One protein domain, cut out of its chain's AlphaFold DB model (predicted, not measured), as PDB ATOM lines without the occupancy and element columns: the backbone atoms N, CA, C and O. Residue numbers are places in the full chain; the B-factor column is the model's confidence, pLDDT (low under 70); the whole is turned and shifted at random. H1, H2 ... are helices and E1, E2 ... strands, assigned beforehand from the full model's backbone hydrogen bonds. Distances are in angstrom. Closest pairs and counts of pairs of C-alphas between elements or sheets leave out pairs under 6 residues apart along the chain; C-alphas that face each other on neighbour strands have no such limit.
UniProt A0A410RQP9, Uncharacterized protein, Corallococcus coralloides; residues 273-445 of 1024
ATOM      1  N   ALA A 273     -17.267  23.116 -15.470       81.75
ATOM      2  CA  ALA A 273     -17.917  22.592 -14.275       81.75
ATOM      3  C   ALA A 273     -18.227  23.700 -13.259       81.75
ATOM      4  O   ALA A 273     -17.554  24.735 -13.237       81.75
ATOM      5  N   PRO A 274     -19.207  23.494 -12.361       78.56
ATOM      6  CA  PRO A 274     -19.401  24.376 -11.216       78.56
ATOM      7  C   PRO A 274     -18.123  24.502 -10.376       78.56
ATOM      8  O   PRO A 274     -17.331  23.565 -10.277       78.56
ATOM      9  N   LYS A 275     -17.934  25.651  -9.718       72.19
ATOM     10  CA  LYS A 275     -16.744  25.912  -8.887       72.19
ATOM     11  C   LYS A 275     -16.550  24.871  -7.781       72.19
ATOM     12  O   LYS A 275     -15.427  24.458  -7.524       72.19
ATOM     13  N   GLU A 276     -17.651  24.408  -7.198       66.75
ATOM     14  CA  GLU A 276     -17.698  23.385  -6.142       66.75
ATOM     15  C   GLU A 276     -17.637  21.931  -6.680       66.75
ATOM     16  O   GLU A 276     -17.917  20.977  -5.941       66.75
ATOM     17  N   GLY A 277     -17.326  21.757  -7.970       66.44
ATOM     18  CA  GLY A 277     -17.303  20.473  -8.673       66.44
ATOM     19  C   GLY A 277     -18.694  19.945  -9.058       66.44
ATOM     20  O   GLY A 277     -19.722  20.591  -8.843       66.44
ATOM     21  N   GLN A 278     -18.736  18.747  -9.644       74.19
ATOM     22  CA  GLN A 278     -19.975  18.052 -10.015       74.19
ATOM     23  C   GLN A 278     -20.743  17.507  -8.773       74.19
ATOM     24  O   GLN A 278     -20.148  17.297  -7.712       74.19
ATOM     25  N   PRO A 279     -22.066  17.234  -8.871       73.31
ATOM     26  CA  PRO A 279     -22.935  17.499 -10.013       73.31
ATOM     27  C   PRO A 279     -23.506  18.928 -10.029       73.31
ATOM     28  O   PRO A 279     -23.784  19.510  -8.981       73.31
ATOM     29  N   TRP A 280     -23.765  19.455 -11.227       78.56
ATOM     30  CA  TRP A 280     -24.628  20.622 -11.424       78.56
ATOM     31  C   TRP A 280     -26.039  20.375 -10.865       78.56
ATOM     32  O   TRP A 280     -26.636  19.322 -11.079       78.56
ATOM     33  N   ASN A 281     -26.576  21.362 -10.147       74.88
ATOM     34  CA  ASN A 281     -27.859  21.281  -9.442       74.88
ATOM     35  C   ASN A 281     -29.073  21.726 -10.286       74.88
ATOM     36  O   ASN A 281     -30.174  21.811  -9.748       74.88
ATOM     37  N   GLY A 282     -28.874  22.074 -11.562       80.19
ATOM     38  CA  GLY A 282     -29.935  22.554 -12.455       80.19
ATOM     39  C   GLY A 282     -30.328  24.020 -12.290       80.19
ATOM     40  O   GLY A 282     -31.209  24.495 -13.005       80.19
ATOM     41  N   THR A 283     -29.710  24.747 -11.356       81.12
ATOM     42  CA  THR A 283     -30.097  26.129 -11.024       81.12
ATOM     43  C   THR A 283     -28.944  27.126 -11.080       81.12
ATOM     44  O   THR A 283     -29.185  28.309 -11.301       81.12
ATOM     45  N   ASP A 284     -27.696  26.677 -10.935       83.81
ATOM     46  CA  ASP A 284     -26.521  27.540 -11.053       83.81
ATOM     47  C   ASP A 284     -26.024  27.611 -12.504       83.81
ATOM     48  O   ASP A 284     -25.333  26.711 -12.967       83.81
ATOM     49  N   TYR A 285     -26.377  28.671 -13.231       87.31
ATOM     50  CA  TYR A 285     -25.935  28.890 -14.617       87.31
ATOM     51  C   TYR A 285     -24.631  29.694 -14.716       87.31
ATOM     52  O   TYR A 285     -24.123  29.917 -15.819       87.31
ATOM     53  N   SER A 286     -24.060  30.118 -13.581       86.00
ATOM     54  CA  SER A 286     -22.903  31.018 -13.569       86.00
ATOM     55  C   SER A 286     -21.651  30.390 -14.179       86.00
ATOM     56  O   SER A 286     -20.835  31.078 -14.782       86.00
ATOM     57  N   PHE A 287     -21.508  29.069 -14.114       84.44
ATOM     58  CA  PHE A 287     -20.370  28.397 -14.731       84.44
ATOM     59  C   PHE A 287     -20.457  28.327 -16.264       84.44
ATOM     60  O   PHE A 287     -19.422  28.129 -16.894       84.44
ATOM     61  N   PHE A 288     -21.638  28.523 -16.865       88.06
ATOM     62  CA  PHE A 288     -21.788  28.697 -18.315       88.06
ATOM     63  C   PHE A 288     -21.651  30.167 -18.706       88.06
ATOM     64  O   PHE A 288     -20.844  30.519 -19.564       88.06
ATOM     65  N   TYR A 289     -22.442  31.029 -18.065       89.19
ATOM     66  CA  TYR A 289     -22.665  32.406 -18.513       89.19
ATOM     67  C   TYR A 289     -21.858  33.455 -17.732       89.19
ATOM     68  O   TYR A 289     -21.841  34.629 -18.100       89.19
ATOM     69  N   GLY A 290     -21.111  33.022 -16.712       87.69
ATOM     70  CA  GLY A 290     -20.320  33.856 -15.802       87.69
ATOM     71  C   GLY A 290     -21.129  34.341 -14.604       87.69
ATOM     72  O   GLY A 290     -22.331  34.106 -14.519       87.69
ATOM     73  N   SER A 291     -20.485  35.037 -13.671       83.75
ATOM     74  CA  SER A 291     -21.170  35.731 -12.580       83.75
ATOM     75  C   SER A 291     -20.960  37.244 -12.654       83.75
ATOM     76  O   SER A 291     -19.984  37.736 -13.232       83.75
ATOM     77  N   ASP A 292     -21.912  37.990 -12.090       76.69
ATOM     78  CA  ASP A 292     -21.787  39.439 -11.929       76.69
ATOM     79  C   ASP A 292     -20.568  39.724 -11.036       76.69
ATOM     80  O   ASP A 292     -20.457  39.188  -9.933       76.69
ATOM     81  N   GLY A 293     -19.607  40.509 -11.529       73.94
ATOM     82  CA  GLY A 293     -18.325  40.747 -10.856       73.94
ATOM     83  C   GLY A 293     -17.084  40.225 -11.587       73.94
ATOM     84  O   GLY A 293     -16.020  40.831 -11.438       73.94
ATOM     85  N   ASP A 294     -17.191  39.182 -12.421       74.88
ATOM     86  CA  ASP A 294     -16.026  38.412 -12.906       74.88
ATOM     87  C   ASP A 294     -15.160  39.136 -13.935       74.88
ATOM     88  O   ASP A 294     -14.003  39.445 -13.661       74.88
ATOM     89  N   LEU A 295     -15.709  39.435 -15.120       85.88
ATOM     90  CA  LEU A 295     -14.994  40.137 -16.194       85.88
ATOM     91  C   LEU A 295     -15.361  41.615 -16.194       85.88
ATOM     92  O   LEU A 295     -14.481  42.462 -16.085       85.88
ATOM     93  N   PHE A 296     -16.661  41.910 -16.189       90.44
ATOM     94  CA  PHE A 296     -17.168  43.266 -16.369       90.44
ATOM     95  C   PHE A 296     -17.438  44.056 -15.079       90.44
ATOM     96  O   PHE A 296     -18.012  45.140 -15.112       90.44
ATOM     97  N   GLY A 297     -16.986  43.535 -13.937       85.19
ATOM     98  CA  GLY A 297     -17.306  44.133 -12.641       85.19
ATOM     99  C   GLY A 297     -18.751  43.828 -12.259       85.19
ATOM    100  O   GLY A 297     -19.391  42.999 -12.905       85.19
ATOM    101  N   ALA A 298     -19.222  44.425 -11.165       86.25
ATOM    102  CA  ALA A 298     -20.626  44.316 -10.779       86.25
ATOM    103  C   ALA A 298     -21.513  45.097 -11.763       86.25
ATOM    104  O   ALA A 298     -21.009  45.933 -12.511       86.25
ATOM    105  N   THR A 299     -22.821  44.843 -11.709       88.38
ATOM    106  CA  THR A 299     -23.853  45.548 -12.479       88.38
ATOM    107  C   THR A 299     -23.720  45.416 -14.002       88.38
ATOM    108  O   THR A 299     -24.017  46.355 -14.741       88.38
ATOM    109  N   VAL A 300     -23.365  44.223 -14.502       91.75
ATOM    110  CA  VAL A 300     -23.282  43.928 -15.952       91.75
ATOM    111  C   VAL A 300     -24.520  44.406 -16.721       91.75
ATOM    112  O   VAL A 300     -24.379  45.098 -17.730       91.75
ATOM    113  N   SER A 301     -25.724  44.103 -16.221       93.19
ATOM    114  CA  SER A 301     -26.984  44.541 -16.840       93.19
ATOM    115  C   SER A 301     -27.061  46.058 -17.008       93.19
ATOM    116  O   SER A 301     -27.528  46.527 -18.036       93.19
ATOM    117  N   ASP A 302     -26.563  46.829 -16.037       95.25
ATOM    118  CA  ASP A 302     -26.602  48.297 -16.052       95.25
ATOM    119  C   ASP A 302     -25.510  48.915 -16.935       95.25
ATOM    120  O   ASP A 302     -25.536  50.112 -17.218       95.25
ATOM    121  N   ARG A 303     -24.508  48.136 -17.349       95.06
ATOM    122  CA  ARG A 303     -23.529  48.570 -18.354       95.06
ATOM    123  C   ARG A 303     -24.027  48.362 -19.782       95.06
ATOM    124  O   ARG A 303     -23.517  49.015 -20.685       95.06
ATOM    125  N   LEU A 304     -25.001  47.476 -19.983       94.38
ATOM    126  CA  LEU A 304     -25.599  47.169 -21.287       94.38
ATOM    127  C   LEU A 304     -26.700  48.154 -21.710       94.38
ATOM    128  O   LEU A 304     -27.153  48.082 -22.845       94.38
ATOM    129  N   VAL A 305     -27.136  49.039 -20.810       95.31
ATOM    130  CA  VAL A 305     -28.212  50.009 -21.058       95.31
ATOM    131  C   VAL A 305     -27.866  51.386 -20.506       95.31
ATOM    132  O   VAL A 305     -27.145  51.521 -19.513       95.31
ATOM    133  N   SER A 306     -28.430  52.422 -21.111       94.12
ATOM    134  CA  SER A 306     -28.458  53.769 -20.555       94.12
ATOM    135  C   SER A 306     -29.482  53.900 -19.421       94.12
ATOM    136  O   SER A 306     -30.320  53.026 -19.178       94.12
ATOM    137  N   ALA A 307     -29.431  55.020 -18.693       92.44
ATOM    138  CA  ALA A 307     -30.394  55.299 -17.625       92.44
ATOM    139  C   ALA A 307     -31.844  55.422 -18.137       92.44
ATOM    140  O   ALA A 307     -32.782  55.183 -17.374       92.44
ATOM    141  N   GLU A 308     -32.033  55.797 -19.407       92.75
ATOM    142  CA  GLU A 308     -33.356  55.850 -20.031       92.75
ATOM    143  C   GLU A 308     -33.827  54.449 -20.425       92.75
ATOM    144  O   GLU A 308     -34.915  54.036 -20.029       92.75
ATOM    145  N   GLU A 309     -32.979  53.692 -21.121       93.50
ATOM    146  CA  GLU A 309     -33.268  52.322 -21.558       93.50
ATOM    147  C   GLU A 309     -33.584  51.394 -20.380       93.50
ATOM    148  O   GLU A 309     -34.506  50.584 -20.460       93.50
ATOM    149  N   LYS A 310     -32.907  51.561 -19.234       93.44
ATOM    150  CA  LYS A 310     -33.154  50.776 -18.012       93.44
ATOM    151  C   LYS A 310     -34.604  50.846 -17.510       93.44
ATOM    152  O   LYS A 310     -35.038  49.981 -16.750       93.44
ATOM    153  N   LYS A 311     -35.381  51.860 -17.911       92.31
ATOM    154  CA  LYS A 311     -36.803  51.969 -17.549       92.31
ATOM    155  C   LYS A 311     -37.679  50.935 -18.259       92.31
ATOM    156  O   LYS A 311     -38.773  50.655 -17.773       92.31
ATOM    157  N   THR A 312     -37.232  50.400 -19.394       88.06
ATOM    158  CA  THR A 312     -38.025  49.514 -20.263       88.06
ATOM    159  C   THR A 312     -37.307  48.214 -20.628       88.06
ATOM    160  O   THR A 312     -37.978  47.229 -20.933       88.06
ATOM    161  N   LEU A 313     -35.975  48.171 -20.552       90.31
ATOM    162  CA  LEU A 313     -35.136  47.020 -20.874       90.31
ATOM    163  C   LEU A 313     -34.329  46.576 -19.649       90.31
ATOM    164  O   LEU A 313     -33.677  47.375 -18.981       90.31
ATOM    165  N   THR A 314     -34.343  45.276 -19.362       91.38
ATOM    166  CA  THR A 314     -33.480  44.663 -18.342       91.38
ATOM    167  C   THR A 314     -32.704  43.514 -18.973       91.38
ATOM    168  O   THR A 314     -33.266  42.434 -19.142       91.38
ATOM    169  N   PRO A 315     -31.430  43.717 -19.340       93.00
ATOM    170  CA  PRO A 315     -30.615  42.646 -19.900       93.00
ATOM    171  C   PRO A 315     -30.254  41.581 -18.854       93.00
ATOM    172  O   PRO A 315     -30.179  41.895 -17.658       93.00
ATOM    173  N   PRO A 316     -29.939  40.344 -19.281       91.31
ATOM    174  CA  PRO A 316     -29.375  39.326 -18.404       91.31
ATOM    175  C   PRO A 316     -28.129  39.820 -17.662       91.31
ATOM    176  O   PRO A 316     -27.235  40.425 -18.249       91.31
ATOM    177  N   SER A 317     -28.038  39.494 -16.374       88.38
ATOM    178  CA  SER A 317     -26.932  39.880 -15.481       88.38
ATOM    179  C   SER A 317     -25.686  39.007 -15.633       88.38
ATOM    180  O   SER A 317     -24.943  38.788 -14.676       88.38
ATOM    181  N   PHE A 318     -25.485  38.447 -16.820       89.88
ATOM    182  CA  PHE A 318     -24.418  37.505 -17.106       89.88
ATOM    183  C   PHE A 318     -23.403  38.169 -18.037       89.88
ATOM    184  O   PHE A 318     -23.801  38.753 -19.046       89.88
ATOM    185  N   PRO A 319     -22.097  38.097 -17.735       85.38
ATOM    186  CA  PRO A 319     -21.076  38.788 -18.514       85.38
ATOM    187  C   PRO A 319     -20.815  38.189 -19.901       85.38
ATOM    188  O   PRO A 319     -20.128  38.853 -20.665       85.38
ATOM    189  N   PHE A 320     -21.286  36.970 -20.212       82.94
ATOM    190  CA  PHE A 320     -21.267  36.347 -21.550       82.94
ATOM    191  C   PHE A 320     -20.068  36.738 -22.443       82.94
ATOM    192  O   PHE A 320     -20.133  37.676 -23.226       82.94
ATOM    193  N   THR A 321     -18.943  36.039 -22.305       74.62
ATOM    194  CA  THR A 321     -17.673  36.319 -23.023       74.62
ATOM    195  C   THR A 321     -16.722  35.128 -22.873       74.62
ATOM    196  O   THR A 321     -15.618  35.245 -22.336       74.62
ATOM    197  N   SER A 322     -17.199  33.923 -23.216       72.56
ATOM    198  CA  SER A 322     -16.525  32.662 -22.854       72.56
ATOM    199  C   SER A 322     -16.216  32.611 -21.353       72.56
ATOM    200  O   SER A 322     -15.113  32.304 -20.911       72.56
ATOM    201  N   SER A 323     -17.181  33.017 -20.529       74.62
ATOM    202  CA  SER A 323     -16.948  33.218 -19.101       74.62
ATOM    203  C   SER A 323     -16.679  31.935 -18.336       74.62
ATOM    204  O   SER A 323     -15.962  31.999 -17.340       74.62
ATOM    205  N   MET A 324     -17.229  30.830 -18.850       80.88
ATOM    206  CA  MET A 324     -16.927  29.427 -18.574       80.88
ATOM    207  C   MET A 324     -15.998  29.191 -17.384       80.88
ATOM    208  O   MET A 324     -14.795  29.469 -17.448       80.88
ATOM    209  N   ASN A 325     -16.537  28.600 -16.320       84.81
ATOM    210  CA  ASN A 325     -15.697  28.116 -15.236       84.81
ATOM    211  C   ASN A 325     -15.054  26.789 -15.657       84.81
ATOM    212  O   ASN A 325     -15.692  25.734 -15.630       84.81
ATOM    213  N   LEU A 326     -13.801  26.872 -16.096       86.88
ATOM    214  CA  LEU A 326     -13.005  25.729 -16.522       86.88
ATOM    215  C   LEU A 326     -12.250  25.138 -15.327       86.88
ATOM    216  O   LEU A 326     -11.647  25.878 -14.553       86.88
ATOM    217  N   HIS A 327     -12.255  23.811 -15.212       81.38
ATOM    218  CA  HIS A 327     -11.518  23.041 -14.207       81.38
ATOM    219  C   HIS A 327     -10.331  22.308 -14.863       81.38
ATOM    220  O   HIS A 327     -10.529  21.258 -15.476       81.38
ATOM    221  N   PRO A 328      -9.101  22.857 -14.802       81.50
ATOM    222  CA  PRO A 328      -7.929  22.217 -15.399       81.50
ATOM    223  C   PRO A 328      -7.682  20.819 -14.818       81.50
ATOM    224  O   PRO A 328      -7.858  20.608 -13.626       81.50
ATOM    225  N   GLY A 329      -7.233  19.876 -15.648       75.12
ATOM    226  CA  GLY A 329      -6.985  18.483 -15.243       75.12
ATOM    227  C   GLY A 329      -8.211  17.561 -15.307       75.12
ATOM    228  O   GLY A 329      -8.031  16.358 -15.519       75.12
ATOM    229  N   ALA A 330      -9.430  18.114 -15.239       79.75
ATOM    230  CA  ALA A 330     -10.688  17.371 -15.323       79.75
ATOM    231  C   ALA A 330     -11.270  17.305 -16.740       79.75
ATOM    232  O   ALA A 330     -11.377  18.313 -17.437       79.75
ATOM    233  N   ILE A 331     -11.697  16.107 -17.152       87.19
ATOM    234  CA  ILE A 331     -12.420  15.861 -18.404       87.19
ATOM    235  C   ILE A 331     -13.784  15.254 -18.082       87.19
ATOM    236  O   ILE A 331     -13.904  14.177 -17.507       87.19
ATOM    237  N   LEU A 332     -14.838  15.943 -18.495       87.12
ATOM    238  CA  LEU A 332     -16.232  15.606 -18.256       87.12
ATOM    239  C   LEU A 332     -16.762  14.882 -19.494       87.12
ATOM    240  O   LEU A 332     -16.838  15.447 -20.581       87.12
ATOM    241  N   GLY A 333     -17.127  13.614 -19.358       86.44
ATOM    242  CA  GLY A 333     -17.779  12.834 -20.401       86.44
ATOM    243  C   GLY A 333     -19.304  13.004 -20.385       86.44
ATOM    244  O   GLY A 333     -19.894  13.153 -19.312       86.44
ATOM    245  N   PRO A 334     -19.983  12.930 -21.545       82.00
ATOM    246  CA  PRO A 334     -21.444  13.038 -21.616       82.00
ATOM    247  C   PRO A 334     -22.173  11.772 -21.129       82.00
ATOM    248  O   PRO A 334     -23.378  11.814 -20.902       82.00
ATOM    249  N   ASP A 335     -21.455  10.653 -20.977       79.56
ATOM    250  CA  ASP A 335     -22.005   9.335 -20.652       79.56
ATOM    251  C   ASP A 335     -21.505   8.802 -19.297       79.56
ATOM    252  O   ASP A 335     -20.418   9.138 -18.824       79.56
ATOM    253  N   PHE A 336     -22.263   7.863 -18.723       76.75
ATOM    254  CA  PHE A 336     -21.843   7.055 -17.576       76.75
ATOM    255  C   PHE A 336     -21.050   5.803 -17.994       76.75
ATOM    256  O   PHE A 336     -21.153   5.310 -19.124       76.75
ATOM    257  N   GLY A 337     -20.302   5.234 -17.040       74.00
ATOM    258  CA  GLY A 337     -19.584   3.966 -17.223       74.00
ATOM    259  C   GLY A 337     -18.463   4.051 -18.260       74.00
ATOM    260  O   GLY A 337     -18.236   3.100 -19.010       74.00
ATOM    261  N   LEU A 338     -17.824   5.216 -18.361       77.31
ATOM    262  CA  LEU A 338     -16.635   5.414 -19.180       77.31
ATOM    263  C   LEU A 338     -15.410   4.806 -18.482       77.31
ATOM    264  O   LEU A 338     -15.351   4.743 -17.256       77.31
ATOM    265  N   ASN A 339     -14.440   4.330 -19.261       76.06
ATOM    266  CA  ASN A 339     -13.223   3.746 -18.705       76.06
ATOM    267  C   ASN A 339     -12.218   4.850 -18.348       76.06
ATOM    268  O   ASN A 339     -11.629   5.451 -19.242       76.06
ATOM    269  N   ALA A 340     -11.993   5.069 -17.054       77.06
ATOM    270  CA  ALA A 340     -11.080   6.099 -16.567       77.06
ATOM    271  C   ALA A 340      -9.590   5.722 -16.685       77.06
ATOM    272  O   ALA A 340      -8.742   6.607 -16.642       77.06
ATOM    273  N   LYS A 341      -9.232   4.440 -16.860       76.81
ATOM    274  CA  LYS A 341      -7.816   4.016 -16.815       76.81
ATOM    275  C   LYS A 341      -6.938   4.627 -17.917       76.81
ATOM    276  O   LYS A 341      -5.896   5.174 -17.564       76.81
ATOM    277  N   PRO A 342      -7.331   4.607 -19.209       79.38
ATOM    278  CA  PRO A 342      -6.535   5.227 -20.268       79.38
ATOM    279  C   PRO A 342      -6.406   6.740 -20.082       79.38
ATOM    280  O   PRO A 342      -5.351   7.305 -20.344       79.38
ATOM    281  N   MET A 343      -7.462   7.376 -19.570       81.56
ATOM    282  CA  MET A 343      -7.490   8.805 -19.258       81.56
ATOM    283  C   MET A 343      -6.478   9.129 -18.153       81.56
ATOM    284  O   MET A 343      -5.570   9.931 -18.356       81.56
ATOM    285  N   ALA A 344      -6.533   8.410 -17.032       77.81
ATOM    286  CA  ALA A 344      -5.592   8.597 -15.934       77.81
ATOM    287  C   ALA A 344      -4.138   8.305 -16.341       77.81
ATOM    288  O   ALA A 344      -3.213   8.981 -15.891       77.81
ATOM    289  N   ALA A 345      -3.923   7.321 -17.218       77.06
ATOM    290  CA  ALA A 345      -2.618   7.027 -17.800       77.06
ATOM    291  C   ALA A 345      -2.087   8.165 -18.690       77.06
ATOM    292  O   ALA A 345      -0.877   8.375 -18.730       77.06
ATOM    293  N   ALA A 346      -2.978   8.910 -19.349       78.31
ATOM    294  CA  ALA A 346      -2.672  10.123 -20.101       78.31
ATOM    295  C   ALA A 346      -2.620  11.393 -19.229       78.31
ATOM    296  O   ALA A 346      -2.417  12.479 -19.762       78.31
ATOM    297  N   GLY A 347      -2.775  11.273 -17.905       78.94
ATOM    298  CA  GLY A 347      -2.743  12.417 -16.996       78.94
ATOM    299  C   GLY A 347      -4.053  13.179 -16.879       78.94
ATOM    300  O   GLY A 347      -4.042  14.271 -16.333       78.94
ATOM    301  N   VAL A 348      -5.176  12.651 -17.360       81.19
ATOM    302  CA  VAL A 348      -6.482  13.330 -17.308       81.19
ATOM    303  C   VAL A 348      -7.473  12.570 -16.427       81.19
ATOM    304  O   VAL A 348      -7.579  11.346 -16.519       81.19
ATOM    305  N   SER A 349      -8.191  13.274 -15.548       80.31
ATOM    306  CA  SER A 349      -9.261  12.652 -14.764       80.31
ATOM    307  C   SER A 349     -10.523  12.596 -15.620       80.31
ATOM    308  O   SER A 349     -10.733  13.440 -16.493       80.31
ATOM    309  N   LEU A 350     -11.337  11.557 -15.435       81.06
ATOM    310  CA  LEU A 350     -12.563  11.368 -16.202       81.06
ATOM    311  C   LEU A 350     -13.766  11.374 -15.271       81.06
ATOM    312  O   LEU A 350     -13.964  10.437 -14.500       81.06
ATOM    313  N   GLU A 351     -14.606  12.387 -15.411       81.12
ATOM    314  CA  GLU A 351     -15.868  12.505 -14.691       81.12
ATOM    315  C   GLU A 351     -17.043  12.342 -15.658       81.12
ATOM    316  O   GLU A 351     -16.896  12.460 -16.874       81.12
ATOM    317  N   THR A 352     -18.245  12.108 -15.136       78.75
ATOM    318  CA  THR A 352     -19.465  12.208 -15.944       78.75
ATOM    319  C   THR A 352     -20.130  13.548 -15.668       78.75
ATOM    320  O   THR A 352     -20.414  13.874 -14.515       78.75
ATOM    321  N   ALA A 353     -20.423  14.304 -16.725       81.25
ATOM    322  CA  ALA A 353     -21.183  15.539 -16.620       81.25
ATOM    323  C   ALA A 353     -22.525  15.298 -15.914       81.25
ATOM    324  O   ALA A 353     -23.240  14.332 -16.206       81.25
ATOM    325  N   ALA A 354     -22.882  16.187 -14.988       77.62
ATOM    326  CA  ALA A 354     -24.156  16.112 -14.296       77.62
ATOM    327  C   ALA A 354     -25.345  16.061 -15.251       77.62
ATOM    328  O   ALA A 354     -25.354  16.690 -16.310       77.62
ATOM    329  N   HIS A 355     -26.354  15.310 -14.818       76.25
ATOM    330  CA  HIS A 355     -27.625  15.197 -15.502       76.25
ATOM    331  C   HIS A 355     -28.699  15.878 -14.666       76.25
ATOM    332  O   HIS A 355     -28.877  15.539 -13.495       76.25
ATOM    333  N   VAL A 356     -29.430  16.795 -15.283       68.31
ATOM    334  CA  VAL A 356     -30.627  17.410 -14.704       68.31
ATOM    335  C   VAL A 356     -31.804  16.907 -15.522       68.31
ATOM    336  O   VAL A 356     -31.742  16.888 -16.749       68.31
ATOM    337  N   ASP A 357     -32.807  16.349 -14.843       70.69
ATOM    338  CA  ASP A 357     -33.957  15.680 -15.469       70.69
ATOM    339  C   ASP A 357     -33.582  14.603 -16.511       70.69
ATOM    340  O   ASP A 357     -34.312  14.336 -17.461       70.69
ATOM    341  N   GLY A 358     -32.430  13.946 -16.322       67.44
ATOM    342  CA  GLY A 358     -31.936  12.888 -17.209       67.44
ATOM    343  C   GLY A 358     -31.145  13.372 -18.430       67.44
ATOM    344  O   GLY A 358     -30.738  12.539 -19.237       67.44
ATOM    345  N   HIS A 359     -30.867  14.674 -18.545       67.56
ATOM    346  CA  HIS A 359     -30.112  15.269 -19.649       67.56
ATOM    347  C   HIS A 359     -28.757  15.811 -19.181       67.56
ATOM    348  O   HIS A 359     -28.687  16.625 -18.262       67.56
ATOM    349  N   SER A 360     -27.670  15.356 -19.812       83.19
ATOM    350  CA  SER A 360     -26.332  15.927 -19.616       83.19
ATOM    351  C   SER A 360     -26.252  17.306 -20.263       83.19
ATOM    352  O   SER A 360     -26.602  17.441 -21.437       83.19
ATOM    353  N   TYR A 361     -25.709  18.301 -19.557       83.19
ATOM    354  CA  TYR A 361     -25.505  19.630 -20.144       83.19
ATOM    355  C   TYR A 361     -24.532  19.609 -21.337       83.19
ATOM    356  O   TYR A 361     -24.619  20.472 -22.201       83.19
ATOM    357  N   LEU A 362     -23.651  18.603 -21.447       85.94
ATOM    358  CA  LEU A 362     -22.771  18.431 -22.614       85.94
ATOM    359  C   LEU A 362     -23.536  18.103 -23.905       85.94
ATOM    360  O   LEU A 362     -22.991  18.235 -24.999       85.94
ATOM    361  N   ARG A 363     -24.800  17.678 -23.788       82.38
ATOM    362  CA  ARG A 363     -25.713  17.429 -24.913       82.38
ATOM    363  C   ARG A 363     -26.734  18.551 -25.112       82.38
ATOM    364  O   ARG A 363     -27.593  18.428 -25.982       82.38
ATOM    365  N   ASP A 364     -26.649  19.612 -24.317       85.00
ATOM    366  CA  ASP A 364     -27.583  20.733 -24.328       85.00
ATOM    367  C   ASP A 364     -26.962  21.970 -24.989       85.00
ATOM    368  O   ASP A 364     -25.760  22.227 -24.861       85.00
ATOM    369  N   SER A 365     -27.779  22.764 -25.682       89.00
ATOM    370  CA  SER A 365     -27.361  24.010 -26.330       89.00
ATOM    371  C   SER A 365     -26.709  25.020 -25.367       89.00
ATOM    372  O   SER A 365     -25.986  25.897 -25.840       89.00
ATOM    373  N   MET A 366     -26.889  24.896 -24.042       87.81
ATOM    374  CA  MET A 366     -26.212  25.720 -23.022       87.81
ATOM    375  C   MET A 366     -24.695  25.828 -23.228       87.81
ATOM    376  O   MET A 366     -24.131  26.915 -23.095       87.81
ATOM    377  N   VAL A 367     -24.034  24.730 -23.611       87.81
ATOM    378  CA  VAL A 367     -22.589  24.713 -23.909       87.81
ATOM    379  C   VAL A 367     -22.245  25.676 -25.045       87.81
ATOM    380  O   VAL A 367     -21.241  26.384 -24.983       87.81
ATOM    381  N   CYS A 368     -23.090  25.738 -26.076       89.31
ATOM    382  CA  CYS A 368     -22.935  26.685 -27.173       89.31
ATOM    383  C   CYS A 368     -23.239  28.117 -26.711       89.31
ATOM    384  O   CYS A 368     -22.537  29.042 -27.118       89.31
ATOM    385  N   GLY A 369     -24.233  28.300 -25.834       89.81
ATOM    386  CA  GLY A 369     -24.616  29.598 -25.271       89.81
ATOM    387  C   GLY A 369     -23.506  30.310 -24.500       89.81
ATOM    388  O   GLY A 369     -23.428  31.532 -24.536       89.81
ATOM    389  N   ALA A 370     -22.584  29.560 -23.898       87.06
ATOM    390  CA  ALA A 370     -21.409  30.120 -23.232       87.06
ATOM    391  C   ALA A 370     -20.399  30.803 -24.193       87.06
ATOM    392  O   ALA A 370     -19.559  31.582 -23.740       87.06
ATOM    393  N   CYS A 371     -20.489  30.549 -25.506       87.44
ATOM    394  CA  CYS A 371     -19.672  31.199 -26.545       87.44
ATOM    395  C   CYS A 371     -20.480  32.041 -27.541       87.44
ATOM    396  O   CYS A 371     -19.929  32.945 -28.154       87.44
ATOM    397  N   HIS A 372     -21.753  31.711 -27.763       91.25
ATOM    398  CA  HIS A 372     -22.597  32.305 -28.807       91.25
ATOM    399  C   HIS A 372     -23.515  33.420 -28.288       91.25
ATOM    400  O   HIS A 372     -24.564  33.710 -28.871       91.25
ATOM    401  N   VAL A 373     -23.066  34.045 -27.199       91.62
ATOM    402  CA  VAL A 373     -23.445  35.372 -26.730       91.62
ATOM    403  C   VAL A 373     -22.137  36.082 -26.399       91.62
ATOM    404  O   VAL A 373     -21.387  35.618 -25.537       91.62
ATOM    405  N   VAL A 374     -21.842  37.161 -27.114       91.56
ATOM    406  CA  VAL A 374     -20.585  37.899 -26.971       91.56
ATOM    407  C   VAL A 374     -20.920  39.325 -26.591       91.56
ATOM    408  O   VAL A 374     -21.614  40.019 -27.332       91.56
ATOM    409  N   ILE A 375     -20.431  39.749 -25.429       91.88
ATOM    410  CA  ILE A 375     -20.531  41.127 -24.961       91.88
ATOM    411  C   ILE A 375     -19.157  41.785 -25.050       91.88
ATOM    412  O   ILE A 375     -18.179  41.241 -24.549       91.88
ATOM    413  N   LEU A 376     -19.064  42.973 -25.640       93.50
ATOM    414  CA  LEU A 376     -17.809  43.719 -25.729       93.50
ATOM    415  C   LEU A 376     -17.963  45.128 -25.144       93.50
ATOM    416  O   LEU A 376     -19.044  45.715 -25.233       93.50
ATOM    417  N   PRO A 377     -16.911  45.690 -24.525       94.44
ATOM    418  CA  PRO A 377     -16.916  47.080 -24.085       94.44
ATOM    419  C   PRO A 377     -16.983  48.069 -25.250       94.44
ATOM    420  O   PRO A 377     -16.268  47.917 -26.237       94.44
ATOM    421  N   LYS A 378     -17.783  49.123 -25.082       94.50
ATOM    422  CA  LYS A 378     -17.848  50.306 -25.948       94.50
ATOM    423  C   LYS A 378     -16.761  51.293 -25.506       94.50
ATOM    424  O   LYS A 378     -17.020  52.198 -24.714       94.50
ATOM    425  N   VAL A 379     -15.522  51.064 -25.936       93.56
ATOM    426  CA  VAL A 379     -14.346  51.863 -25.558       93.56
ATOM    427  C   VAL A 379     -14.225  53.078 -26.484       93.56
ATOM    428  O   VAL A 379     -14.009  52.888 -27.685       93.56
ATOM    429  N   PRO A 380     -14.325  54.317 -25.958       91.88
ATOM    430  CA  PRO A 380     -14.135  55.520 -26.765       91.88
ATOM    431  C   PRO A 380     -12.779  55.520 -27.471       91.88
ATOM    432  O   PRO A 380     -11.770  55.123 -26.886       91.88
ATOM    433  N   THR A 381     -12.726  56.026 -28.699       88.31
ATOM    434  CA  THR A 381     -11.507  56.028 -29.524       88.31
ATOM    435  C   THR A 381     -10.355  56.806 -28.866       88.31
ATOM    436  O   THR A 381      -9.183  56.500 -29.072       88.31
ATOM    437  N   ASN A 382     -10.664  57.801 -28.029       89.75
ATOM    438  CA  ASN A 382      -9.688  58.601 -27.284       89.75
ATOM    439  C   ASN A 382      -9.505  58.178 -25.810       89.75
ATOM    440  O   ASN A 382      -8.910  58.934 -25.032       89.75
ATOM    441  N   TYR A 383     -10.017  57.003 -25.424       91.88
ATOM    442  CA  TYR A 383      -9.965  56.493 -24.054       91.88
ATOM    443  C   TYR A 383      -8.528  56.405 -23.528       91.88
ATOM    444  O   TYR A 383      -7.636  55.838 -24.162       91.88
ATOM    445  N   ARG A 384      -8.306  56.943 -22.325       93.25
ATOM    446  CA  ARG A 384      -7.020  56.885 -21.618       93.25
ATOM    447  C   ARG A 384      -7.226  56.935 -20.098       93.25
ATOM    448  O   ARG A 384      -8.245  57.468 -19.652       93.25
ATOM    449  N   PRO A 385      -6.279  56.413 -19.298       95.12
ATOM    450  CA  PRO A 385      -6.421  56.352 -17.844       95.12
ATOM    451  C   PRO A 385      -6.741  57.717 -17.217       95.12
ATOM    452  O   PRO A 385      -6.066  58.709 -17.499       95.12
ATOM    453  N   GLY A 386      -7.782  57.772 -16.379       95.44
ATOM    454  CA  GLY A 386      -8.196  58.979 -15.652       95.44
ATOM    455  C   GLY A 386      -8.750  60.116 -16.520       95.44
ATOM    456  O   GLY A 386      -8.889  61.242 -16.042       95.44
ATOM    457  N   MET A 387      -9.052  59.854 -17.792       95.50
ATOM    458  CA  MET A 387      -9.609  60.845 -18.711       95.50
ATOM    459  C   MET A 387     -10.953  61.403 -18.211       95.50
ATOM    460  O   MET A 387     -11.817  60.616 -17.813       95.50
ATOM    461  N   PRO A 388     -11.188  62.729 -18.278       97.25
ATOM    462  CA  PRO A 388     -12.505  63.298 -18.010       97.25
ATOM    463  C   PRO A 388     -13.566  62.757 -18.974       97.25
ATOM    464  O   PRO A 388     -13.381  62.781 -20.189       97.25
ATOM    465  N   ILE A 389     -14.714  62.333 -18.447       96.12
ATOM    466  CA  ILE A 389     -15.834  61.823 -19.258       96.12
ATOM    467  C   ILE A 389     -16.352  62.907 -20.214       96.12
ATOM    468  O   ILE A 389     -16.793  62.600 -21.315       96.12
ATOM    469  N   SER A 390     -16.242  64.185 -19.839       94.62
ATOM    470  CA  SER A 390     -16.591  65.320 -20.705       94.62
ATOM    471  C   SER A 390     -15.735  65.436 -21.969       94.62
ATOM    472  O   SER A 390     -16.075  66.216 -22.851       94.62
ATOM    473  N   GLU A 391     -14.613  64.719 -22.044       95.62
ATOM    474  CA  GLU A 391     -13.758  64.670 -23.230       95.62
ATOM    475  C   GLU A 391     -14.043  63.452 -24.117       95.62
ATOM    476  O   GLU A 391     -13.403  63.309 -25.160       95.62
ATOM    477  N   ALA A 392     -14.947  62.550 -23.715       92.31
ATOM    478  CA  ALA A 392     -15.337  61.418 -24.549       92.31
ATOM    479  C   ALA A 392     -15.931  61.917 -25.873       92.31
ATOM    480  O   ALA A 392     -16.568  62.973 -25.921       92.31
ATOM    481  N   SER A 393     -15.696  61.168 -26.950       86.56
ATOM    482  CA  SER A 393     -16.235  61.498 -28.271       86.56
ATOM    483  C   SER A 393     -17.763  61.615 -28.245       86.56
ATOM    484  O   SER A 393     -18.433  61.045 -27.386       86.56
ATOM    485  N   GLU A 394     -18.324  62.342 -29.212       86.38
ATOM    486  CA  GLU A 394     -19.743  62.727 -29.234       86.38
ATOM    487  C   GLU A 394     -20.724  61.544 -29.132       86.38
ATOM    488  O   GLU A 394     -21.814  61.696 -28.589       86.38
ATOM    489  N   GLY A 395     -20.360  60.371 -29.653       86.31
ATOM    490  CA  GLY A 395     -21.187  59.167 -29.607       86.31
ATOM    491  C   GLY A 395     -21.141  58.406 -28.280       86.31
ATOM    492  O   GLY A 395     -21.839  57.403 -28.152       86.31
ATOM    493  N   TYR A 396     -20.352  58.844 -27.293       92.50
ATOM    494  CA  TYR A 396     -20.378  58.259 -25.956       92.50
ATOM    495  C   TYR A 396     -21.714  58.539 -25.257       92.50
ATOM    496  O   TYR A 396     -22.095  59.690 -25.031       92.50
ATOM    497  N   GLU A 397     -22.383  57.470 -24.832       91.25
ATOM    498  CA  GLU A 397     -23.553  57.529 -23.961       91.25
ATOM    499  C   GLU A 397     -23.197  56.973 -22.582       91.25
ATOM    500  O   GLU A 397     -22.613  55.895 -22.454       91.25
ATOM    501  N   ARG A 398     -23.545  57.721 -21.530       93.81
ATOM    502  CA  ARG A 398     -23.273  57.319 -20.149       93.81
ATOM    503  C   ARG A 398     -24.163  56.115 -19.778       93.81
ATOM    504  O   ARG A 398     -25.385  56.287 -19.744       93.81
ATOM    505  N   PRO A 399     -23.593  54.939 -19.449       95.94
ATOM    506  CA  PRO A 399     -24.389  53.772 -19.070       95.94
ATOM    507  C   PRO A 399     -25.042  53.960 -17.694       95.94
ATOM    508  O   PRO A 399     -24.573  54.755 -16.873       95.94
ATOM    509  N   ALA A 400     -26.100  53.197 -17.405       96.38
ATOM    510  CA  ALA A 400     -26.845  53.275 -16.140       96.38
ATOM    511  C   ALA A 400     -26.005  52.924 -14.896       96.38
ATOM    512  O   ALA A 400     -26.347  53.300 -13.777       96.38
ATOM    513  N   SER A 401     -24.907  52.205 -15.098       95.38
ATOM    514  CA  SER A 401     -23.909  51.821 -14.092       95.38
ATOM    515  C   SER A 401     -22.974  52.965 -13.676       95.38
ATOM    516  O   SER A 401     -22.370  52.891 -12.607       95.38
ATOM    517  N   CYS A 402     -22.861  54.029 -14.476       96.25
ATOM    518  CA  CYS A 402     -21.955  55.151 -14.232       96.25
ATOM    519  C   CYS A 402     -22.618  56.244 -13.385       96.25
ATOM    520  O   CYS A 402     -23.398  57.057 -13.895       96.25
ATOM    521  N   ASP A 403     -22.270  56.309 -12.096       93.50
ATOM    522  CA  ASP A 403     -22.816  57.302 -11.166       93.50
ATOM    523  C   ASP A 403     -22.597  58.740 -11.668       93.50
ATOM    524  O   ASP A 403     -21.518  59.091 -12.149       93.50
ATOM    525  N   ALA A 404     -23.614  59.599 -11.548       91.56
ATOM    526  CA  ALA A 404     -23.569  60.976 -12.042       91.56
ATOM    527  C   ALA A 404     -22.442  61.824 -11.414       91.56
ATOM    528  O   ALA A 404     -21.972  62.772 -12.043       91.56
ATOM    529  N   SER A 405     -21.991  61.487 -10.202       95.25
ATOM    530  CA  SER A 405     -20.857  62.137  -9.535       95.25
ATOM    531  C   SER A 405     -19.496  61.716 -10.101       95.25
ATOM    532  O   SER A 405     -18.515  62.445  -9.935       95.25
ATOM    533  N   GLN A 406     -19.422  60.587 -10.814       96.00
ATOM    534  CA  GLN A 406     -18.207  60.165 -11.496       96.00
ATOM    535  C   GLN A 406     -17.975  61.043 -12.732       96.00
ATOM    536  O   GLN A 406     -18.798  61.115 -13.653       96.00
ATOM    537  N   THR A 407     -16.835  61.736 -12.733       96.69
ATOM    538  CA  THR A 407     -16.449  62.718 -13.761       96.69
ATOM    539  C   THR A 407     -15.285  62.258 -14.635       96.69
ATOM    540  O   THR A 407     -15.025  62.881 -15.663       96.69
ATOM    541  N   THR A 408     -14.622  61.155 -14.282       97.50
ATOM    542  CA  THR A 408     -13.495  60.573 -15.022       97.50
ATOM    543  C   THR A 408     -13.693  59.074 -15.244       97.50
ATOM    544  O   THR A 408     -14.347  58.402 -14.441       97.50
ATOM    545  N   PHE A 409     -13.090  58.549 -16.307       96.25
ATOM    546  CA  PHE A 409     -12.877  57.114 -16.494       96.25
ATOM    547  C   PHE A 409     -11.875  56.559 -15.468       96.25
ATOM    548  O   PHE A 409     -11.221  57.319 -14.741       96.25
ATOM    549  N   ASP A 410     -11.759  55.233 -15.407       94.50
ATOM    550  CA  ASP A 410     -10.883  54.517 -14.482       94.50
ATOM    551  C   ASP A 410      -9.432  55.023 -14.552       94.50
ATOM    552  O   ASP A 410      -8.833  55.162 -15.624       94.50
ATOM    553  N   ALA A 411      -8.844  55.285 -13.384       94.69
ATOM    554  CA  ALA A 411      -7.505  55.861 -13.267       94.69
ATOM    555  C   ALA A 411      -6.391  54.905 -13.723       94.69
ATOM    556  O   ALA A 411      -5.292  55.365 -14.028       94.69
ATOM    557  N   ASN A 412      -6.670  53.599 -13.796       91.69
ATOM    558  CA  ASN A 412      -5.750  52.590 -14.321       91.69
ATOM    559  C   ASN A 412      -6.060  52.230 -15.783       91.69
ATOM    560  O   ASN A 412      -5.327  51.446 -16.378       91.69
ATOM    561  N   GLY A 413      -7.125  52.802 -16.360       90.50
ATOM    562  CA  GLY A 413      -7.618  52.531 -17.708       90.50
ATOM    563  C   GLY A 413      -8.208  51.133 -17.893       90.50
ATOM    564  O   GLY A 413      -8.197  50.624 -19.008       90.50
ATOM    565  N   ASN A 414      -8.707  50.496 -16.832       91.94
ATOM    566  CA  ASN A 414      -9.310  49.171 -16.922       91.94
ATOM    567  C   ASN A 414     -10.730  49.246 -17.511       91.94
ATOM    568  O   ASN A 414     -11.723  49.173 -16.785       91.94
ATOM    569  N   PHE A 415     -10.843  49.332 -18.837       93.06
ATOM    570  CA  PHE A 415     -12.137  49.488 -19.513       93.06
ATOM    571  C   PHE A 415     -13.081  48.288 -19.310       93.06
ATOM    572  O   PHE A 415     -14.306  48.431 -19.361       93.06
ATOM    573  N   THR A 416     -12.551  47.093 -19.018       91.81
ATOM    574  CA  THR A 416     -13.400  45.948 -18.663       91.81
ATOM    575  C   THR A 416     -14.021  46.096 -17.283       91.81
ATOM    576  O   THR A 416     -15.062  45.511 -17.071       91.81
ATOM    577  N   LYS A 417     -13.476  46.873 -16.345       92.25
ATOM    578  CA  LYS A 417     -14.056  47.054 -14.994       92.25
ATOM    579  C   LYS A 417     -14.654  48.433 -14.745       92.25
ATOM    580  O   LYS A 417     -15.330  48.615 -13.739       92.25
ATOM    581  N   ASP A 418     -14.401  49.378 -15.637       94.44
ATOM    582  CA  ASP A 418     -14.881  50.746 -15.527       94.44
ATOM    583  C   ASP A 418     -16.418  50.806 -15.663       94.44
ATOM    584  O   ASP A 418     -16.941  50.481 -16.735       94.44
ATOM    585  N   PRO A 419     -17.162  51.229 -14.619       94.75
ATOM    586  CA  PRO A 419     -18.620  51.341 -14.680       94.75
ATOM    587  C   PRO A 419     -19.088  52.426 -15.658       94.75
ATOM    588  O   PRO A 419     -20.259  52.454 -16.020       94.75
ATOM    589  N   CYS A 420     -18.195  53.313 -16.106       95.88
ATOM    590  CA  CYS A 420     -18.485  54.324 -17.115       95.88
ATOM    591  C   CYS A 420     -18.166  53.882 -18.540       95.88
ATOM    592  O   CYS A 420     -18.482  54.606 -19.474       95.88
ATOM    593  N   VAL A 421     -17.620  52.684 -18.747       95.06
ATOM    594  CA  VAL A 421     -17.524  52.092 -20.085       95.06
ATOM    595  C   VAL A 421     -18.751  51.210 -20.308       95.06
ATOM    596  O   VAL A 421     -18.936  50.208 -19.617       95.06
ATOM    597  N   ALA A 422     -19.601  51.570 -21.267       95.25
ATOM    598  CA  ALA A 422     -20.775  50.775 -21.622       95.25
ATOM    599  C   ALA A 422     -20.381  49.436 -22.278       95.25
ATOM    600  O   ALA A 422     -19.240  49.239 -22.695       95.25
ATOM    601  N   LEU A 423     -21.329  48.510 -22.371       94.50
ATOM    602  CA  LEU A 423     -21.189  47.215 -23.033       94.50
ATOM    603  C   LEU A 423     -22.167  47.121 -24.214       94.50
ATOM    604  O   LEU A 423     -23.207  47.779 -24.220       94.50
ATOM    605  N   ALA A 424     -21.842  46.296 -25.206       91.94
ATOM    606  CA  ALA A 424     -22.693  45.988 -26.353       91.94
ATOM    607  C   ALA A 424     -22.725  44.481 -26.599       91.94
ATOM    608  O   ALA A 424     -21.725  43.802 -26.360       91.94
ATOM    609  N   TYR A 425     -23.829  43.972 -27.142       91.38
ATOM    610  CA  TYR A 425     -23.841  42.634 -27.719       91.38
ATOM    611  C   TYR A 425     -23.210  42.672 -29.115       91.38
ATOM    612  O   TYR A 425     -23.739  43.317 -30.010       91.38
ATOM    613  N   GLU A 426     -22.099  41.965 -29.308       89.44
ATOM    614  CA  GLU A 426     -21.510  41.739 -30.637       89.44
ATOM    615  C   GLU A 426     -22.180  40.552 -31.343       89.44
ATOM    616  O   GLU A 426     -22.403  40.585 -32.551       89.44
ATOM    617  N   GLN A 427     -22.569  39.531 -30.574       90.19
ATOM    618  CA  GLN A 427     -23.253  38.341 -31.073       90.19
ATOM    619  C   GLN A 427     -24.340  37.890 -30.094       90.19
ATOM    620  O   GLN A 427     -24.110  37.811 -28.886       90.19
ATOM    621  N   THR A 428     -25.511  37.513 -30.621       93.88
ATOM    622  CA  THR A 428     -26.668  37.036 -29.835       93.88
ATOM    623  C   THR A 428     -27.278  35.735 -30.371       93.88
ATOM    624  O   THR A 428     -28.392  35.379 -29.997       93.88
ATOM    625  N   THR A 429     -26.557  34.973 -31.205       94.62
ATOM    626  CA  THR A 429     -27.047  33.740 -31.864       94.62
ATOM    627  C   THR A 429     -27.767  32.773 -30.921       94.62
ATOM    628  O   THR A 429     -28.794  32.204 -31.283       94.62
ATOM    629  N   TYR A 430     -27.251  32.574 -29.706       95.12
ATOM    630  CA  TYR A 430     -27.904  31.694 -28.735       95.12
ATOM    631  C   TYR A 430     -29.222  32.271 -28.203       95.12
ATOM    632  O   TYR A 430     -30.177  31.521 -28.024       95.12
ATOM    633  N   PHE A 431     -29.312  33.588 -28.004       95.62
ATOM    634  CA  PHE A 431     -30.567  34.249 -27.634       95.62
ATOM    635  C   PHE A 431     -31.585  34.204 -28.772       95.62
ATOM    636  O   PHE A 431     -32.762  33.961 -28.521       95.62
ATOM    637  N   GLU A 432     -31.134  34.384 -30.017       96.00
ATOM    638  CA  GLU A 432     -31.974  34.245 -31.212       96.00
ATOM    639  C   GLU A 432     -32.582  32.837 -31.288       96.00
ATOM    640  O   GLU A 432     -33.771  32.700 -31.569       96.00
ATOM    641  N   TRP A 433     -31.785  31.800 -30.989       95.62
ATOM    642  CA  TRP A 433     -32.262  30.418 -30.904       95.62
ATOM    643  C   TRP A 433     -33.205  30.189 -29.733       95.62
ATOM    644  O   TRP A 433     -34.272  29.613 -29.917       95.62
ATOM    645  N   LEU A 434     -32.854  30.667 -28.543       94.94
ATOM    646  CA  LEU A 434     -33.661  30.460 -27.348       94.94
ATOM    647  C   LEU A 434     -35.030  31.158 -27.446       94.94
ATOM    648  O   LEU A 434     -36.016  30.660 -26.909       94.94
ATOM    649  N   ASN A 435     -35.110  32.275 -28.177       95.31
ATOM    650  CA  ASN A 435     -36.363  32.976 -28.446       95.31
ATOM    651  C   ASN A 435     -37.135  32.451 -29.680       95.31
ATOM    652  O   ASN A 435     -38.174  33.029 -29.995       95.31
ATOM    653  N   SER A 436     -36.689  31.391 -30.365       94.44
ATOM    654  CA  SER A 436     -37.392  30.801 -31.521       94.44
ATOM    655  C   SER A 436     -38.303  29.623 -31.137       94.44
ATOM    656  O   SER A 436     -38.465  29.307 -29.957       94.44
ATOM    657  N   GLY A 437     -38.907  28.953 -32.128       91.56
ATOM    658  CA  GLY A 437     -39.680  27.717 -31.921       91.56
ATOM    659  C   GLY A 437     -38.824  26.445 -31.794       91.56
ATOM    660  O   GLY A 437     -39.343  25.359 -31.526       91.56
ATOM    661  N   TYR A 438     -37.508  26.540 -31.996       90.94
ATOM    662  CA  TYR A 438     -36.612  25.380 -32.049       90.94
ATOM    663  C   TYR A 438     -36.329  24.738 -30.684       90.94
ATOM    664  O   TYR A 438     -36.371  23.501 -30.623       90.94
ATOM    665  N   PRO A 439     -36.099  25.497 -29.594       89.19
ATOM    666  CA  PRO A 439     -35.922  24.921 -28.263       89.19
ATOM    667  C   PRO A 439     -37.096  24.031 -27.837       89.19
ATOM    668  O   PRO A 439     -36.885  22.915 -27.362       89.19
ATOM    669  N   ASP A 440     -38.332  24.473 -28.095       84.38
ATOM    670  CA  ASP A 440     -39.559  23.737 -27.748       84.38
ATOM    671  C   ASP A 440     -39.694  22.420 -28.531       84.38
ATOM    672  O   ASP A 440     -40.259  21.437 -28.046       84.38
ATOM    673  N   SER A 441     -39.109  22.367 -29.728       76.31
ATOM    674  CA  SER A 441     -39.086  21.183 -30.590       76.31
ATOM    675  C   SER A 441     -37.983  20.174 -30.285       76.31
ATOM    676  O   SER A 441     -37.845  19.177 -30.997       76.31
ATOM    677  N   LYS A 442     -37.185  20.434 -29.240       76.12
ATOM    678  CA  LYS A 442     -35.995  19.659 -28.855       76.12
ATOM    679  C   LYS A 442     -34.877  19.655 -29.910       76.12
ATOM    680  O   LYS A 442     -33.987  18.806 -29.855       76.12
ATOM    681  N   THR A 443     -34.893  20.596 -30.856       85.25
ATOM    682  CA  THR A 443     -33.800  20.780 -31.819       85.25
ATOM    683  C   THR A 443     -32.698  21.611 -31.172       85.25
ATOM    684  O   THR A 443     -32.902  22.790 -30.888       85.25
ATOM    685  N   THR A 444     -31.527  21.018 -30.944       87.62
ATOM    686  CA  THR A 444     -30.396  21.681 -30.276       87.62
ATOM    687  C   THR A 444     -29.390  22.259 -31.269       87.62
ATOM    688  O   THR A 444     -29.342  21.853 -32.434       87.62
ATOM    689  N   CYS A 445     -28.528  23.168 -30.801       89.31
ATOM    690  CA  CYS A 445     -27.394  23.661 -31.584       89.31
ATOM    691  C   CYS A 445     -26.520  22.499 -32.081       89.31
ATOM    692  O   CYS A 445     -26.129  22.467 -33.246       89.31
TER     693      CYS A 445
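AT A GLANCE: This is residues 273 to 445 of the 1024 residues of an uncharacterized protein of Corallococcus coralloides (UniProt A0A410RQP9). With little regular structure, this is a long body of loops: parallel strands E1 and E2 with H3 make one end, and the antiparallel hairpin E3 and E4 sends a 45-residue loop to the other. The 173 printed residues hold 41 in named elements, order H1 H2 E1 H3 E2 H4 E3 E4 H5, class mixed. It is loose, radius of gyration of the C-alphas 19.8 A, spanning 62 by 40 by 24 A.

IN THESE COORDINATES: H1 (286 to 289) begins at C-alpha 286, (-22.903, 31.018, -13.569). Then come H2 (300 to 303), E1 (330 to 333), H3 (340 to 345), E2 (349 to 352), H4 (366 to 369), E3 (374 to 377), E4 (423 to 427), 12.2 A long, and H5 (429 to 434), ending at C-alpha 434, (-33.661, 30.460, -27.348).

HOW THE PARTS SIT: H1 touches H4, closest C-alphas Phe 288 and Val 367, 6.9 A. H4 and H5 only just touch, with 3 pairs of C-alphas within 8 A, closest Gly 369 and Tyr 430, 5.2 A. E1, H3, E2 form a strand-helix-strand unit, parallel neighbours joined through a helix, its crossover right-handed. Within hydrogen-bond range are N 331 and O 349, 2.9 A, and in the hairpin N 376 and O 424, 2.9 A. H3 and H5 have every O i to N i+4 pair within range; H1, H2 and H4 are too short for one.

THE WHOLE: The printed part has no cut. Links H2 to E1, E2 to H4 and E3 to E4 are long. Residues 276 to 277, 356 and 358 to 359 have pLDDT under 70.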